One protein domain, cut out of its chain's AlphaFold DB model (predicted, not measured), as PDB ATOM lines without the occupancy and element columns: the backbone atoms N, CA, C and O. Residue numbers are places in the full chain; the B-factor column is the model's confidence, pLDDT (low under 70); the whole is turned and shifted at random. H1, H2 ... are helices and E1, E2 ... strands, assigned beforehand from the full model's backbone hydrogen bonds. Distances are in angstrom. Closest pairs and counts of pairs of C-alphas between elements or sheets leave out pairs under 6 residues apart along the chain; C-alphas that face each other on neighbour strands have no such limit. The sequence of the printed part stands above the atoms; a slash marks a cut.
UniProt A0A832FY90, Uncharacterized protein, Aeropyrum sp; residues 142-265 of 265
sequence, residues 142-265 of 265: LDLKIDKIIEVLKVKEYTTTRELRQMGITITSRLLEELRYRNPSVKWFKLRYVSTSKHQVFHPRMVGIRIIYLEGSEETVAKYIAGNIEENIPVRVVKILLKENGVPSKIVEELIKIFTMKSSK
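What this domain is: This is residues 142 to 265 of the 265 residues of an uncharacterized protein of Aeropyrum sp (UniProt A0A832FY90). A small three-stranded sheet stands in the middle of an elongated body, with H1 packed on one face and H4 on the other. H2 and H3 lie at the same end of the body as H1, while at the other end the helical hairpin H5 and H6 packs on H4 through H6. The 124 printed residues hold six named helices and three named strands, in the order H1 E1 H2 H3 E2 E3 H4 H5 H6; the sheet runs E1 E3 E2, antiparallel throughout, and the class is mostly helix. The whole is compact, with a radius of gyration of the C-alphas of 14.9 A and spans of 45 by 26 by 22 A.

Where its parts are: Find C-alpha 142 at (166.093, 76.588, 185.388); from there H1 runs 21.0 A through residues 142 to 156. Next come E1, residues 158 to 160, 7.1 A, and H2, residues 161 to 166, 8.8 A. H3, residues 173 to 182, measures 14.3 A. E2 holds residues 186 to 190, 14.0 A, and E3 residues 210 to 214, 13.5 A, ending at C-alpha 214 (162.354, 64.857, 200.415). Then read H4, residues 218 to 226, 12.1 A, and H5, residues 235 to 244, 14.5 A. H6, residues 249 to 263, runs 21.4 A to C-alpha 263 at (163.030, 66.125, 229.125).

How they stand to each other: Begin at the inner strand E3. Beside edge strand E1, N 159 and O 212 are within hydrogen-bond range at 2.8 A; beside E2, its hairpin partner, N 187 and O 213 are at 2.9 A. E1, H2 H3 and E2 make a split strand-helix-strand unit, two strands running the same way with E3 between them, and its crossover is right-handed. H1 is on the sheet at a height of 9.7 A, slantwise at 53 degrees to E3 on the local plane. H4 is on the opposite face at 10.0 A, along the strands. H2 and H3 only graze the sheet. H1 touches H3 with residues 142 to 146 alone; the closest C-alphas are those of Ile 146 and Leu 179, 6.1 A. H4 touches H6 at a steep tilt of 55 degrees, the C-alphas of Glu 218 and Ile 251 being closest at 5.0 A. H5 and H6 touch at a shallow tilt of 17 degrees, opposite ways, closest at the C-alphas of Lys 239 and Val 252, 6.6 A. In H1 to H6 every O i to N i+4 pair is within hydrogen-bond range.

The domain as a whole: The C-alphas of Leu 142 and Ser 264, the two farthest apart, are 47.1 A from each other. Look at residues 191 to 209 for the long link, between E2 and E3. The printed part has no cut, its mean pLDDT is 96.6, and no printed residue is under 70.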
ATOM      1  N   LEU A 142     167.020  77.190 184.440       88.44
ATOM      2  CA  LEU A 142     166.093  76.588 185.388       88.44
ATOM      3  C   LEU A 142     166.419  75.106 185.630       88.44
ATOM      4  O   LEU A 142     166.551  74.719 186.784       88.44
ATOM      5  N   ASP A 143     166.630  74.323 184.572       90.12
ATOM      6  CA  ASP A 143     166.980  72.897 184.654       90.12
ATOM      7  C   ASP A 143     168.246  72.670 185.477       90.12
ATOM      8  O   ASP A 143     168.243  71.877 186.409       90.12
ATOM      9  N   LEU A 144     169.297  73.450 185.206       92.44
ATOM     10  CA  LEU A 144     170.556  73.359 185.951       92.44
ATOM     11  C   LEU A 144     170.375  73.672 187.445       92.44
ATOM     12  O   LEU A 144     171.031  73.071 188.291       92.44
ATOM     13  N   LYS A 145     169.483  74.612 187.786       96.06
ATOM     14  CA  LYS A 145     169.166  74.922 189.188       96.06
ATOM     15  C   LYS A 145     168.392  73.788 189.849       96.06
ATOM     16  O   LYS A 145     168.664  73.492 191.006       96.06
ATOM     17  N   ILE A 146     167.444  73.180 189.137       96.06
ATOM     18  CA  ILE A 146     166.658  72.048 189.638       96.06
ATOM     19  C   ILE A 146     167.566  70.860 189.918       96.06
ATOM     20  O   ILE A 146     167.520  70.329 191.022       96.06
ATOM     21  N   ASP A 147     168.422  70.499 188.962       95.19
ATOM     22  CA  ASP A 147     169.355  69.383 189.110       95.19
ATOM     23  C   ASP A 147     170.245  69.583 190.340       95.19
ATOM     24  O   ASP A 147     170.328  68.705 191.195       95.19
ATOM     25  N   LYS A 148     170.801  70.791 190.503       97.50
ATOM     26  CA  LYS A 148     171.628  71.133 191.665       97.50
ATOM     27  C   LYS A 148     170.856  71.061 192.987       97.50
ATOM     28  O   LYS A 148     171.405  70.612 193.986       97.50
ATOM     29  N   ILE A 149     169.590  71.493 193.022       98.00
ATOM     30  CA  ILE A 149     168.745  71.348 194.222       98.00
ATOM     31  C   ILE A 149     168.512  69.866 194.527       98.00
ATOM     32  O   ILE A 149     168.636  69.464 195.678       98.00
ATOM     33  N   ILE A 150     168.204  69.052 193.514       97.50
ATOM     34  CA  ILE A 150     167.975  67.612 193.683       97.50
ATOM     35  C   ILE A 150     169.237  66.918 194.199       97.50
ATOM     36  O   ILE A 150     169.138  66.077 195.086       97.50
ATOM     37  N   GLU A 151     170.417  67.269 193.690       97.19
ATOM     38  CA  GLU A 151     171.696  66.749 194.185       97.19
ATOM     39  C   GLU A 151     171.904  67.064 195.670       97.19
ATOM     40  O   GLU A 151     172.215  66.163 196.446       97.19
ATOM     41  N   VAL A 152     171.653  68.308 196.094       97.94
ATOM     42  CA  VAL A 152     171.735  68.688 197.515       97.94
ATOM     43  C   VAL A 152     170.732  67.900 198.353       97.94
ATOM     44  O   VAL A 152     171.092  67.392 199.411       97.94
ATOM     45  N   LEU A 153     169.493  67.767 197.876       97.75
ATOM     46  CA  LEU A 153     168.446  67.023 198.570       97.75
ATOM     47  C   LEU A 153     168.778  65.534 198.702       97.75
ATOM     48  O   LEU A 153     168.478  64.950 199.729       97.75
ATOM     49  N   LYS A 154     169.435  64.920 197.715       97.06
ATOM     50  CA  LYS A 154     169.867  63.516 197.810       97.06
ATOM     51  C   LYS A 154     170.930  63.286 198.886       97.06
ATOM     52  O   LYS A 154     170.991  62.196 199.431       97.06
ATOM     53  N   VAL A 155     171.769  64.286 199.159       97.19
ATOM     54  CA  VAL A 155     172.874  64.172 200.125       97.19
ATOM     55  C   VAL A 155     172.451  64.604 201.526       97.19
ATOM     56  O   VAL A 155     172.767  63.932 202.500       97.19
ATOM     57  N   LYS A 156     171.771  65.750 201.640       97.06
ATOM     58  CA  LYS A 156     171.411  66.370 202.926       97.06
ATOM     59  C   LYS A 156     169.973  66.104 203.350       97.06
ATOM     60  O   LYS A 156     169.595  66.543 204.431       97.06
ATOM     61  N   GLU A 157     169.172  65.487 202.483       97.44
ATOM     62  CA  GLU A 157     167.737  65.216 202.652       97.44
ATOM     63  C   GLU A 157     166.822  66.457 202.661       97.44
ATOM     64  O   GLU A 157     165.667  66.411 202.226       97.44
ATOM     65  N   TYR A 158     167.351  67.603 203.086       98.31
ATOM     66  CA  TYR A 158     166.698  68.902 203.046       98.31
ATOM     67  C   TYR A 158     167.674  70.013 202.653       98.31
ATOM     68  O   TYR A 158     168.896  69.871 202.681       98.31
ATOM     69  N   THR A 159     167.113  71.161 202.293       98.44
ATOM     70  CA  THR A 159     167.847  72.413 202.144       98.44
ATOM     71  C   THR A 159     166.956  73.602 202.485       98.44
ATOM     72  O   THR A 159     165.726  73.506 202.540       98.44
ATOM     73  N   THR A 160     167.570  74.759 202.712       98.38
ATOM     74  CA  THR A 160     166.852  76.005 202.988       98.38
ATOM     75  C   THR A 160     167.093  77.051 201.909       98.38
ATOM     76  O   THR A 160     168.125  77.080 201.239       98.38
ATOM     77  N   THR A 161     166.178  78.013 201.784       97.94
ATOM     78  CA  THR A 161     166.384  79.178 200.901       97.94
ATOM     79  C   THR A 161     167.659  79.959 201.202       97.94
ATOM     80  O   THR A 161     168.164  80.647 200.318       97.94
ATOM     81  N   ARG A 162     168.165  79.891 202.439       97.06
ATOM     82  CA  ARG A 162     169.400  80.565 202.842       97.06
ATOM     83  C   ARG A 162     170.624  79.868 202.249       97.06
ATOM     84  O   ARG A 162     171.438  80.540 201.625       97.06
ATOM     85  N   GLU A 163     170.709  78.546 202.386       97.62
ATOM     86  CA  GLU A 163     171.779  77.738 201.782       97.62
ATOM     87  C   GLU A 163     171.760  77.856 200.257       97.62
ATOM     88  O   GLU A 163     172.772  78.155 199.628       97.62
ATOM     89  N   LEU A 164     170.578  77.737 199.648       97.81
ATOM     90  CA  LEU A 164     170.440  77.871 198.200       97.81
ATOM     91  C   LEU A 164     170.879  79.251 197.701       97.81
ATOM     92  O   LEU A 164     171.512  79.348 196.649       97.81
ATOM     93  N   ARG A 165     170.627  80.320 198.469       97.19
ATOM     94  CA  ARG A 165     171.111  81.665 198.130       97.19
ATOM     95  C   ARG A 165     172.638  81.745 198.157       97.19
ATOM     96  O   ARG A 165     173.201  82.356 197.253       97.19
ATOM     97  N   GLN A 166     173.301  81.102 199.123       97.19
ATOM     98  CA  GLN A 166     174.770  81.003 199.160       97.19
ATOM     99  C   GLN A 166     175.319  80.267 197.926       97.19
ATOM    100  O   GLN A 166     176.393  80.591 197.437       97.19
ATOM    101  N   MET A 167     174.539  79.344 197.358       96.38
ATOM    102  CA  MET A 167     174.862  78.634 196.116       96.38
ATOM    103  C   MET A 167     174.488  79.402 194.833       96.38
ATOM    104  O   MET A 167     174.576  78.835 193.739       96.38
ATOM    105  N   GLY A 168     174.033  80.658 194.940       96.94
ATOM    106  CA  GLY A 168     173.597  81.484 193.808       96.94
ATOM    107  C   GLY A 168     172.201  81.141 193.267       96.94
ATOM    108  O   GLY A 168     171.838  81.544 192.158       96.94
ATOM    109  N   ILE A 169     171.393  80.391 194.022       97.44
ATOM    110  CA  ILE A 169     170.052  79.960 193.622       97.44
ATOM    111  C   ILE A 169     168.995  80.770 194.376       97.44
ATOM    112  O   ILE A 169     168.846  80.691 195.591       97.44
ATOM    113  N   THR A 170     168.197  81.527 193.625       96.88
ATOM    114  CA  THR A 170     167.003  82.203 194.152       96.88
ATOM    115  C   THR A 170     165.765  81.353 193.890       96.88
ATOM    116  O   THR A 170     165.491  80.996 192.744       96.88
ATOM    117  N   ILE A 171     165.009  81.060 194.950       96.88
ATOM    118  CA  ILE A 171     163.769  80.286 194.877       96.88
ATOM    119  C   ILE A 171     162.601  81.162 194.409       96.88
ATOM    120  O   ILE A 171     162.159  82.062 195.128       96.88
ATOM    121  N   THR A 172     162.076  80.853 193.224       96.12
ATOM    122  CA  THR A 172     160.850  81.428 192.650       96.12
ATOM    123  C   THR A 172     159.713  80.401 192.680       96.12
ATOM    124  O   THR A 172     159.979  79.202 192.753       96.12
ATOM    125  N   SER A 173     158.449  80.838 192.599       94.31
ATOM    126  CA  SER A 173     157.296  79.914 192.563       94.31
ATOM    127  C   SER A 173     157.392  78.935 191.392       94.31
ATOM    128  O   SER A 173     157.290  77.731 191.596       94.31
ATOM    129  N   ARG A 174     157.756  79.437 190.203       94.44
ATOM    130  CA  ARG A 174     157.997  78.616 189.008       94.44
ATOM    131  C   ARG A 174     159.052  77.527 189.229       94.44
ATOM    132  O   ARG A 174     158.896  76.421 188.733       94.44
ATOM    133  N   LEU A 175     160.134  77.830 189.952       96.12
ATOM    134  CA  LEU A 175     161.171  76.837 190.253       96.12
ATOM    135  C   LEU A 175     160.645  75.741 191.188       96.12
ATOM    136  O   LEU A 175     160.979  74.581 190.987       96.12
ATOM    137  N   LEU A 176     159.830  76.095 192.187       96.12
ATOM    138  CA  LEU A 176     159.233  75.124 193.111       96.12
ATOM    139  C   LEU A 176     158.188  74.236 192.427       96.12
ATOM    140  O   LEU A 176     158.147  73.038 192.694       96.12
ATOM    141  N   GLU A 177     157.360  74.812 191.556       94.62
ATOM    142  CA  GLU A 177     156.374  74.073 190.759       94.62
ATOM    143  C   GLU A 177     157.062  73.063 189.839       94.62
ATOM    144  O   GLU A 177     156.722  71.884 189.861       94.62
ATOM    145  N   GLU A 178     158.087  73.500 189.108       94.62
ATOM    146  CA  GLU A 178     158.848  72.631 188.210       94.62
ATOM    147  C   GLU A 178     159.620  71.545 188.980       94.62
ATOM    148  O   GLU A 178     159.669  70.391 188.557       94.62
ATOM    149  N   LEU A 179     160.189  71.886 190.143       96.38
ATOM    150  CA  LEU A 179     160.865  70.929 191.020       96.38
ATOM    151  C   LEU A 179     159.897  69.840 191.506       96.38
ATOM    152  O   LEU A 179     160.235  68.661 191.449       96.38
ATOM    153  N   ARG A 180     158.684  70.225 191.924       95.81
ATOM    154  CA  ARG A 180     157.633  69.289 192.348       95.81
ATOM    155  C   ARG A 180     157.108  68.447 191.186       95.81
ATOM    156  O   ARG A 180     156.825  67.271 191.378       95.81
ATOM    157  N   TYR A 181     156.981  69.029 189.994       95.06
ATOM    158  CA  TYR A 181     156.560  68.303 188.796       95.06
ATOM    159  C   TYR A 181     157.555  67.194 188.432       95.06
ATOM    160  O   TYR A 181     157.152  66.070 188.145       95.06
ATOM    161  N   ARG A 182     158.860  67.483 188.496       93.44
ATOM    162  CA  ARG A 182     159.915  66.507 188.172       93.44
ATOM    163  C   ARG A 182     160.185  65.502 189.274       93.44
ATOM    164  O   ARG A 182     160.625  64.394 188.987       93.44
ATOM    165  N   ASN A 183     159.976  65.899 190.521       95.94
ATOM    166  CA  ASN A 183     160.162  65.033 191.668       95.94
ATOM    167  C   ASN A 183     159.001  65.229 192.663       95.94
ATOM    168  O   ASN A 183     159.085  66.085 193.548       95.94
ATOM    169  N   PRO A 184     157.919  64.434 192.531       96.69
ATOM    170  CA  PRO A 184     156.727  64.539 193.382       96.69
ATOM    171  C   PRO A 184     156.982  64.313 194.880       96.69
ATOM    172  O   PRO A 184     156.188  64.755 195.723       96.69
ATOM    173  N   SER A 185     158.092  63.652 195.219       97.06
ATOM    174  CA  SER A 185     158.541  63.434 196.596       97.06
ATOM    175  C   SER A 185     159.101  64.704 197.235       97.06
ATOM    176  O   SER A 185     159.199  64.773 198.455       97.06
ATOM    177  N   VAL A 186     159.447  65.735 196.457       97.81
ATOM    178  CA  VAL A 186     159.895  67.012 197.020       97.81
ATOM    179  C   VAL A 186     158.708  67.754 197.627       97.81
ATOM    180  O   VAL A 186     157.751  68.124 196.939       97.81
ATOM    181  N   LYS A 187     158.801  68.033 198.924       97.94
ATOM    182  CA  LYS A 187     157.870  68.882 199.666       97.94
ATOM    183  C   LYS A 187     158.578  70.156 200.119       97.94
ATOM    184  O   LYS A 187     159.806  70.244 200.155       97.94
ATOM    185  N   TRP A 188     157.798  71.176 200.458       98.00
ATOM    186  CA  TRP A 188     158.331  72.399 201.043       98.00
ATOM    187  C   TRP A 188     157.268  73.136 201.854       98.00
ATOM    188  O   TRP A 188     156.073  73.012 201.592       98.00
ATOM    189  N   PHE A 189     157.712  73.950 202.804       97.94
ATOM    190  CA  PHE A 189     156.871  74.908 203.523       97.94
ATOM    191  C   PHE A 189     157.667  76.186 203.814       97.94
ATOM    192  O   PHE A 189     158.887  76.237 203.637       97.94
ATOM    193  N   LYS A 190     156.970  77.256 204.206       98.12
ATOM    194  CA  LYS A 190     157.565  78.566 204.495       98.12
ATOM    195  C   LYS A 190     157.264  78.959 205.935       98.12
ATOM    196  O   LYS A 190     156.097  79.032 206.298       98.12
ATOM    197  N   LEU A 191     158.294  79.321 206.692       97.88
ATOM    198  CA  LEU A 191     158.133  79.929 208.011       97.88
ATOM    199  C   LEU A 191     157.715  81.397 207.843       97.88
ATOM    200  O   LEU A 191     158.532  82.267 207.554       97.88
ATOM    201  N   ARG A 192     156.416  81.667 207.924       97.56
ATOM    202  CA  ARG A 192     155.812  83.006 207.919       97.56
ATOM    203  C   ARG A 192     155.861  83.648 209.301       97.56
ATOM    204  O   ARG A 192     156.205  84.820 209.397       97.56
ATOM    205  N   TYR A 193     155.556  82.873 210.336       97.62
ATOM    206  CA  TYR A 193     155.478  83.326 211.719       97.62
ATOM    207  C   TYR A 193     156.587  82.674 212.537       97.62
ATOM    208  O   TYR A 193     156.773  81.458 212.483       97.62
ATOM    209  N   VAL A 194     157.323  83.489 213.286       97.69
ATOM    210  CA  VAL A 194     158.432  83.044 214.151       97.69
ATOM    211  C   VAL A 194     158.145  83.238 215.636       97.69
ATOM    212  O   VAL A 194     158.907  82.785 216.485       97.69
ATOM    213  N   SER A 195     157.047  83.911 215.955       97.44
ATOM    214  CA  SER A 195     156.648  84.259 217.307       97.44
ATOM    215  C   SER A 195     155.134  84.208 217.441       97.44
ATOM    216  O   SER A 195     154.394  84.249 216.460       97.44
ATOM    217  N   THR A 196     154.696  84.090 218.685       96.44
ATOM    218  CA  THR A 196     153.311  84.292 219.117       96.44
ATOM    219  C   THR A 196     153.229  85.607 219.891       96.44
ATOM    220  O   THR A 196     154.255  86.228 220.162       96.44
ATOM    221  N   SER A 197     152.033  86.013 220.322       95.81
ATOM    222  CA  SER A 197     151.863  87.213 221.157       95.81
ATOM    223  C   SER A 197     152.645  87.177 222.476       95.81
ATOM    224  O   SER A 197     152.935  88.228 223.032       95.81
ATOM    225  N   LYS A 198     152.981  85.981 222.980       96.94
ATOM    226  CA  LYS A 198     153.635  85.793 224.286       96.94
ATOM    227  C   LYS A 198     155.068  85.268 224.208       96.94
ATOM    228  O   LYS A 198     155.793  85.381 225.184       96.94
ATOM    229  N   HIS A 199     155.463  84.656 223.092       97.44
ATOM    230  CA  HIS A 199     156.733  83.932 222.999       97.44
ATOM    231  C   HIS A 199     157.403  84.135 221.643       97.44
ATOM    232  O   HIS A 199     156.768  83.937 220.602       97.44
ATOM    233  N   GLN A 200     158.704  84.426 221.658       97.75
ATOM    234  CA  GLN A 200     159.572  84.330 220.488       97.75
ATOM    235  C   GLN A 200     160.018  82.869 220.336       97.75
ATOM    236  O   GLN A 200     160.804  82.386 221.136       97.75
ATOM    237  N   VAL A 201     159.480  82.144 219.350       97.75
ATOM    238  CA  VAL A 201     159.737  80.697 219.209       97.75
ATOM    239  C   VAL A 201     160.989  80.426 218.379       97.75
ATOM    240  O   VAL A 201     161.752  79.524 218.696       97.75
ATOM    241  N   PHE A 202     161.195  81.201 217.315       97.81
ATOM    242  CA  PHE A 202     162.366  81.122 216.446       97.81
ATOM    243  C   PHE A 202     163.056  82.479 216.375       97.81
ATOM    244  O   PHE A 202     162.385  83.511 216.363       97.81
ATOM    245  N   HIS A 203     164.372  82.506 216.182       97.12
ATOM    246  CA  HIS A 203     165.090  83.754 215.917       97.12
ATOM    247  C   HIS A 203     164.497  84.500 214.692       97.12
ATOM    248  O   HIS A 203     164.248  83.870 213.658       97.12
ATOM    249  N   PRO A 204     164.364  85.847 214.712       96.81
ATOM    250  CA  PRO A 204     163.823  86.645 213.597       96.81
ATOM    251  C   PRO A 204     164.423  86.379 212.204       96.81
ATOM    252  O   PRO A 204     163.748  86.535 211.189       96.81
ATOM    253  N   ARG A 205     165.673  85.902 212.125       96.19
ATOM    254  CA  ARG A 205     166.339  85.513 210.872       96.19
ATOM    255  C   ARG A 205     165.666  84.333 210.159       96.19
ATOM    256  O   ARG A 205     165.965  84.081 208.994       96.19
ATOM    257  N   MET A 206     164.810  83.592 210.862       97.19
ATOM    258  CA  MET A 206     164.052  82.461 210.330       97.19
ATOM    259  C   MET A 206     162.812  82.905 209.544       97.19
ATOM    260  O   MET A 206     162.254  82.107 208.786       97.19
ATOM    261  N   VAL A 207     162.395  84.173 209.672       97.00
ATOM    262  CA  VAL A 207     161.237  84.709 208.948       97.00
ATOM    263  C   VAL A 207     161.468  84.607 207.446       97.00
ATOM    264  O   VAL A 207     162.471  85.050 206.890       97.00
ATOM    265  N   GLY A 208     160.492  84.025 206.763       96.44
ATOM    266  CA  GLY A 208     160.466  83.904 205.319       96.44
ATOM    267  C   GLY A 208     161.318  82.772 204.750       96.44
ATOM    268  O   GLY A 208     161.274  82.575 203.531       96.44
ATOM    269  N   ILE A 209     162.037  82.013 205.585       97.81
ATOM    270  CA  ILE A 209     162.796  80.848 205.129       97.81
ATOM    271  C   ILE A 209     161.827  79.804 204.576       97.81
ATOM    272  O   ILE A 209     160.838  79.448 205.223       97.81
ATOM    273  N   ARG A 210     162.116  79.301 203.369       98.25
ATOM    274  CA  ARG A 210     161.487  78.071 202.878       98.25
ATOM    275  C   ARG A 210     162.415  76.901 203.141       98.25
ATOM    276  O   ARG A 210     163.605  76.983 202.829       98.25
ATOM    277  N   ILE A 211     161.842  75.843 203.690       98.38
ATOM    278  CA  ILE A 211     162.503  74.561 203.898       98.38
ATOM    279  C   ILE A 211     161.977  73.634 202.811       98.38
ATOM    280  O   ILE A 211     160.763  73.504 202.650       98.38
ATOM    281  N   ILE A 212     162.889  73.066 202.029       98.50
ATOM    282  CA  ILE A 212     162.614  72.147 200.923       98.50
ATOM    283  C   ILE A 212     163.233  70.813 201.317       98.50
ATOM    284  O   ILE A 212     164.386  70.795 201.737       98.50
ATOM    285  N   TYR A 213     162.491  69.720 201.215       98.50
ATOM    286  CA  TYR A 213     162.937  68.416 201.701       98.50
ATOM    287  C   TYR A 213     162.314  67.272 200.896       98.50
ATOM    288  O   TYR A 213     161.334  67.479 200.171       98.50
ATOM    289  N   LEU A 214     162.905  66.083 200.993       98.00
ATOM    290  CA  LEU A 214     162.354  64.857 200.415       98.00
ATOM    291  C   LEU A 214     161.362  64.201 201.382       98.00
ATOM    292  O   LEU A 214     161.573  64.165 202.589       98.00
ATOM    293  N   GLU A 215     160.261  63.684 200.850       97.88
ATOM    294  CA  GLU A 215     159.335  62.832 201.598       97.88
ATOM    295  C   GLU A 215     160.079  61.616 202.174       97.88
ATOM    296  O   GLU A 215     160.819  60.952 201.449       97.88
ATOM    297  N   GLY A 216     159.904  61.352 203.473       97.56
ATOM    298  CA  GLY A 216     160.697  60.381 204.239       97.56
ATOM    299  C   GLY A 216     161.791  61.016 205.106       97.56
ATOM    300  O   GLY A 216     162.292  60.375 206.024       97.56
ATOM    301  N   SER A 217     162.139  62.283 204.866       97.94
ATOM    302  CA  SER A 217     163.188  63.002 205.602       97.94
ATOM    303  C   SER A 217     162.651  63.908 206.717       97.94
ATOM    304  O   SER A 217     163.287  64.893 207.106       97.94
ATOM    305  N   GLU A 218     161.450  63.620 207.221       98.25
ATOM    306  CA  GLU A 218     160.773  64.438 208.226       98.25
ATOM    307  C   GLU A 218     161.551  64.536 209.545       98.25
ATOM    308  O   GLU A 218     161.575  65.610 210.149       98.25
ATOM    309  N   GLU A 219     162.233  63.467 209.963       98.19
ATOM    310  CA  GLU A 219     163.050  63.444 211.182       98.19
ATOM    311  C   GLU A 219     164.228  64.429 211.093       98.19
ATOM    312  O   GLU A 219     164.463  65.226 212.007       98.19
ATOM    313  N   THR A 220     164.948  64.431 209.971       98.12
ATOM    314  CA  THR A 220     166.096  65.321 209.738       98.12
ATOM    315  C   THR A 220     165.663  66.787 209.721       98.12
ATOM    316  O   THR A 220     166.311  67.645 210.330       98.12
ATOM    317  N   VAL A 221     164.516  67.082 209.102       98.31
ATOM    318  CA  VAL A 221     163.925  68.426 209.133       98.31
ATOM    319  C   VAL A 221     163.485  68.805 210.548       98.31
ATOM    320  O   VAL A 221     163.733  69.933 210.977       98.31
ATOM    321  N   ALA A 222     162.881  67.884 211.303       98.38
ATOM    322  CA  ALA A 222     162.485  68.121 212.688       98.38
ATOM    323  C   ALA A 222     163.698  68.441 213.578       98.38
ATOM    324  O   ALA A 222     163.646  69.403 214.342       98.38
ATOM    325  N   LYS A 223     164.825  67.731 213.419       98.31
ATOM    326  CA  LYS A 223     166.091  68.039 214.114       98.31
ATOM    327  C   LYS A 223     166.601  69.442 213.782       98.31
ATOM    328  O   LYS A 223     166.981  70.183 214.689       98.31
ATOM    329  N   TYR A 224     166.564  69.839 212.508       98.00
ATOM    330  CA  TYR A 224     166.936  71.196 212.098       98.00
ATOM    331  C   TYR A 224     166.043  72.263 212.746       98.00
ATOM    332  O   TYR A 224     166.547  73.269 213.251       98.00
ATOM    333  N   ILE A 225     164.724  72.046 212.762       97.88
ATOM    334  CA  ILE A 225     163.771  72.956 213.412       97.88
ATOM    335  C   ILE A 225     164.057  73.028 214.915       97.88
ATOM    336  O   ILE A 225     164.186  74.131 215.436       97.88
ATOM    337  N   ALA A 226     164.217  71.884 215.589       97.81
ATOM    338  CA  ALA A 226     164.514  71.803 217.019       97.81
ATOM    339  C   ALA A 226     165.766  72.599 217.403       97.81
ATOM    340  O   ALA A 226     165.770  73.273 218.427       97.81
ATOM    341  N   GLY A 227     166.812  72.547 216.574       97.31
ATOM    342  CA  GLY A 227     168.054  73.291 216.795       97.31
ATOM    343  C   GLY A 227     167.947  74.806 216.584       97.31
ATOM    344  O   GLY A 227     168.906  75.516 216.856       97.31
ATOM    345  N   ASN A 228     166.815  75.310 216.081       97.62
ATOM    346  CA  ASN A 228     166.564  76.742 215.879       97.62
ATOM    347  C   ASN A 228     165.419  77.286 216.752       97.62
ATOM    348  O   ASN A 228     165.021  78.439 216.558       97.62
ATOM    349  N   ILE A 229     164.868  76.472 217.657       97.38
ATOM    350  CA  ILE A 229     163.864  76.906 218.636       97.38
ATOM    351  C   ILE A 229     164.585  77.509 219.846       97.38
ATOM    352  O   ILE A 229     165.570  76.943 220.311       97.38
ATOM    353  N   GLU A 230     164.091  78.648 220.334       96.50
ATOM    354  CA  GLU A 230     164.588  79.288 221.559       96.50
ATOM    355  C   GLU A 230     164.346  78.396 222.792       96.50
ATOM    356  O   GLU A 230     163.435  77.561 222.820       96.50
ATOM    357  N   GLU A 231     165.156  78.553 223.834       94.31
ATOM    358  CA  GLU A 231     165.039  77.736 225.045       94.31
ATOM    359  C   GLU A 231     163.749  78.028 225.834       94.31
ATOM    360  O   GLU A 231     163.161  79.105 225.746       94.31
ATOM    361  N   ASN A 232     163.301  77.051 226.634       93.88
ATOM    362  CA  ASN A 232     162.159  77.168 227.557       93.88
ATOM    363  C   ASN A 232     160.792  77.488 226.915       93.88
ATOM    364  O   ASN A 232     159.850  77.878 227.607       93.88
ATOM    365  N   ILE A 233     160.633  77.283 225.604       96.62
ATOM    366  CA  ILE A 233     159.345  77.470 224.929       96.62
ATOM    367  C   ILE A 233     158.431  76.256 225.169       96.62
ATOM    368  O   ILE A 233     158.811  75.128 224.837       96.62
ATOM    369  N   PRO A 234     157.188  76.442 225.660       96.94
ATOM    370  CA  PRO A 234     156.269  75.325 225.858       96.94
ATOM    371  C   PRO A 234     155.950  74.596 224.544       96.94
ATOM    372  O   PRO A 234     155.548  75.216 223.556       96.94
ATOM    373  N   VAL A 235     156.013  73.259 224.547       96.88
ATOM    374  CA  VAL A 235     155.783  72.410 223.354       96.88
ATOM    375  C   VAL A 235     154.434  72.701 222.678       96.88
ATOM    376  O   VAL A 235     154.323  72.691 221.450       96.88
ATOM    377  N   ARG A 236     153.396  73.031 223.463       97.50
ATOM    378  CA  ARG A 236     152.076  73.414 222.936       97.50
ATOM    379  C   ARG A 236     152.145  74.666 222.052       97.50
ATOM    380  O   ARG A 236     151.476  74.704 221.024       97.50
ATOM    381  N   VAL A 237     152.954  75.657 222.432       97.69
ATOM    382  CA  VAL A 237     153.143  76.906 221.677       97.69
ATOM    383  C   VAL A 237     153.861  76.618 220.360       97.69
ATOM    384  O   VAL A 237     153.392  77.043 219.306       97.69
ATOM    385  N   VAL A 238     154.929  75.811 220.401       97.56
ATOM    386  CA  VAL A 238     155.658  75.365 219.201       97.56
ATOM    387  C   VAL A 238     154.717  74.657 218.223       97.56
ATOM    388  O   VAL A 238     154.684  74.983 217.037       97.56
ATOM    389  N   LYS A 239     153.894  73.722 218.718       97.94
ATOM    390  CA  LYS A 239     152.936  72.959 217.906       97.94
ATOM    391  C   LYS A 239     151.922  73.859 217.198       97.94
ATOM    392  O   LYS A 239     151.636  73.634 216.024       97.94
ATOM    393  N   ILE A 240     151.368  74.846 217.904       97.81
ATOM    394  CA  ILE A 240     150.404  75.801 217.333       97.81
ATOM    395  C   ILE A 240     151.079  76.615 216.227       97.81
ATOM    396  O   ILE A 240     150.591  76.627 215.098       97.81
ATOM    397  N   LEU A 241     152.246  77.196 216.516       97.69
ATOM    398  CA  LEU A 241     152.958  78.036 215.559       97.69
ATOM    399  C   LEU A 241     153.363  77.259 214.294       97.69
ATOM    400  O   LEU A 241     153.242  77.766 213.180       97.69
ATOM    401  N   LEU A 242     153.824  76.012 214.427       97.75
ATOM    402  CA  LEU A 242     154.174  75.178 213.270       97.75
ATOM    403  C   LEU A 242     152.954  74.853 212.401       97.75
ATOM    404  O   LEU A 242     153.050  74.899 211.174       97.75
ATOM    405  N   LYS A 243     151.792  74.596 213.010       97.62
ATOM    406  CA  LYS A 243     150.543  74.398 212.262       97.62
ATOM    407  C   LYS A 243     150.135  75.652 211.488       97.62
ATOM    408  O   LYS A 243     149.787  75.539 210.317       97.62
ATOM    409  N   GLU A 244     150.242  76.837 212.089       97.56
ATOM    410  CA  GLU A 244     149.954  78.116 211.410       97.56
ATOM    411  C   GLU A 244     150.902  78.398 210.236       97.56
ATOM    412  O   GLU A 244     150.526  79.030 209.248       97.56
ATOM    413  N   ASN A 245     152.131  77.886 210.307       97.50
ATOM    414  CA  ASN A 245     153.098  77.930 209.213       97.50
ATOM    415  C   ASN A 245     152.847  76.880 208.113       97.50
ATOM    416  O   ASN A 245     153.574  76.853 207.117       97.50
ATOM    417  N   GLY A 246     151.832  76.022 208.269       97.81
ATOM    418  CA  GLY A 246     151.533  74.938 207.334       97.81
ATOM    419  C   GLY A 246     152.588  73.831 207.339       97.81
ATOM    420  O   GLY A 246     152.808  73.196 206.308       97.81
ATOM    421  N   VAL A 247     153.280  73.626 208.464       98.06
ATOM    422  CA  VAL A 247     154.258  72.540 208.598       98.06
ATOM    423  C   VAL A 247     153.520  71.195 208.646       98.06
ATOM    424  O   VAL A 247     152.580  71.051 209.432       98.06
ATOM    425  N   PRO A 248     153.921  70.201 207.830       98.12
ATOM    426  CA  PRO A 248     153.289  68.882 207.815       98.12
ATOM    427  C   PRO A 248     153.275  68.193 209.183       98.12
ATOM    428  O   PRO A 248     154.259  68.239 209.922       98.12
ATOM    429  N   SER A 249     152.166  67.517 209.503       97.94
ATOM    430  CA  SER A 249     151.932  66.883 210.810       97.94
ATOM    431  C   SER A 249     153.021  65.888 211.197       97.94
ATOM    432  O   SER A 249     153.472  65.927 212.337       97.94
ATOM    433  N   LYS A 250     153.517  65.092 210.241       98.19
ATOM    434  CA  LYS A 250     154.628  64.150 210.451       98.19
ATOM    435  C   LYS A 250     155.872  64.831 211.043       98.19
ATOM    436  O   LYS A 250     156.430  64.347 212.016       98.19
ATOM    437  N   ILE A 251     156.263  66.001 210.527       98.31
ATOM    438  CA  ILE A 251     157.410  66.765 211.056       98.31
ATOM    439  C   ILE A 251     157.118  67.261 212.476       98.31
ATOM    440  O   ILE A 251     157.995  67.247 213.335       98.31
ATOM    441  N   VAL A 252     155.885  67.706 212.735       98.19
ATOM    442  CA  VAL A 252     155.468  68.172 214.065       98.19
ATOM    443  C   VAL A 252     155.491  67.029 215.085       98.19
ATOM    444  O   VAL A 252     155.895  67.243 216.224       98.19
ATOM    445  N   GLU A 253     155.082  65.824 214.693       98.12
ATOM    446  CA  GLU A 253     155.132  64.619 215.526       98.12
ATOM    447  C   GLU A 253     156.573  64.218 215.853       98.12
ATOM    448  O   GLU A 253     156.891  64.038 217.030       98.12
ATOM    449  N   GLU A 254     157.463  64.174 214.855       98.19
ATOM    450  CA  GLU A 254     158.894  63.911 215.075       98.19
ATOM    451  C   GLU A 254     159.540  64.958 215.989       98.19
ATOM    452  O   GLU A 254     160.314  64.632 216.890       98.19
ATOM    453  N   LEU A 255     159.162  66.228 215.840       97.25
ATOM    454  CA  LEU A 255     159.654  67.293 216.706       97.25
ATOM    455  C   LEU A 255     159.225  67.099 218.171       97.25
ATOM    456  O   LEU A 255     160.022  67.322 219.082       97.25
ATOM    457  N   ILE A 256     157.984  66.665 218.412       97.12
ATOM    458  CA  ILE A 256     157.486  66.377 219.765       97.12
ATOM    459  C   ILE A 256     158.271  65.218 220.385       97.12
ATOM    460  O   ILE A 256     158.673  65.332 221.544       97.12
ATOM    461  N   LYS A 257     158.553  64.154 219.619       97.62
ATOM    462  CA  LYS A 257     159.388  63.034 220.085       97.62
ATOM    463  C   LYS A 257     160.765  63.524 220.546       97.62
ATOM    464  O   LYS A 257     161.198  63.189 221.649       97.62
ATOM    465  N   ILE A 258     161.408  64.392 219.759       97.25
ATOM    466  CA  ILE A 258     162.712  64.987 220.105       97.25
ATOM    467  C   ILE A 258     162.640  65.760 221.432       97.25
ATOM    468  O   ILE A 258     163.544  65.635 222.259       97.25
ATOM    469  N   PHE A 259     161.575  66.532 221.670       95.62
ATOM    470  CA  PHE A 259     161.398  67.248 222.938       95.62
ATOM    471  C   PHE A 259     161.173  66.305 224.120       95.62
ATOM    472  O   PHE A 259     161.808  66.486 225.157       95.62
ATOM    473  N   THR A 260     160.343  65.268 223.964       95.00
ATOM    474  CA  THR A 260     160.107  64.292 225.040       95.00
ATOM    475  C   THR A 260     161.385  63.561 225.446       95.00
ATOM    476  O   THR A 260     161.630  63.385 226.633       95.00
ATOM    477  N   MET A 261     162.256  63.231 224.485       94.31
ATOM    478  CA  MET A 261     163.542  62.585 224.770       94.31
ATOM    479  C   MET A 261     164.529  63.501 225.501       94.31
ATOM    480  O   MET A 261     165.388  63.005 226.227       94.31
ATOM    481  N   LYS A 262     164.442  64.825 225.309       92.00
ATOM    482  CA  LYS A 262     165.289  65.792 226.023       92.00
ATOM    483  C   LYS A 262     164.850  65.998 227.469       92.00
ATOM    484  O   LYS A 262     165.710  66.200 228.306       92.00
ATOM    485  N   SER A 263     163.551  65.940 227.760       87.94
ATOM    486  CA  SER A 263     163.030  66.125 229.125       87.94
ATOM    487  C   SER A 263     163.238  64.917 230.043       87.94
ATOM    488  O   SER A 263     163.054  65.041 231.246       87.94
ATOM    489  N   SER A 264     163.586  63.751 229.489       86.12
ATOM    490  CA  SER A 264     163.912  62.542 230.260       86.12
ATOM    491  C   SER A 264     165.401  62.406 230.601       86.12
ATOM    492  O   SER A 264     165.781  61.403 231.200       86.12
ATOM    493  N   LYS A 265     166.238  63.360 230.180       78.00
ATOM    494  CA  LYS A 265     167.668  63.430 230.503       78.00
ATOM    495  C   LYS A 265     167.915  64.535 231.514       78.00
ATOM    496  O   LYS A 265     168.797  64.317 232.367       78.00
TER     497      LYS A 265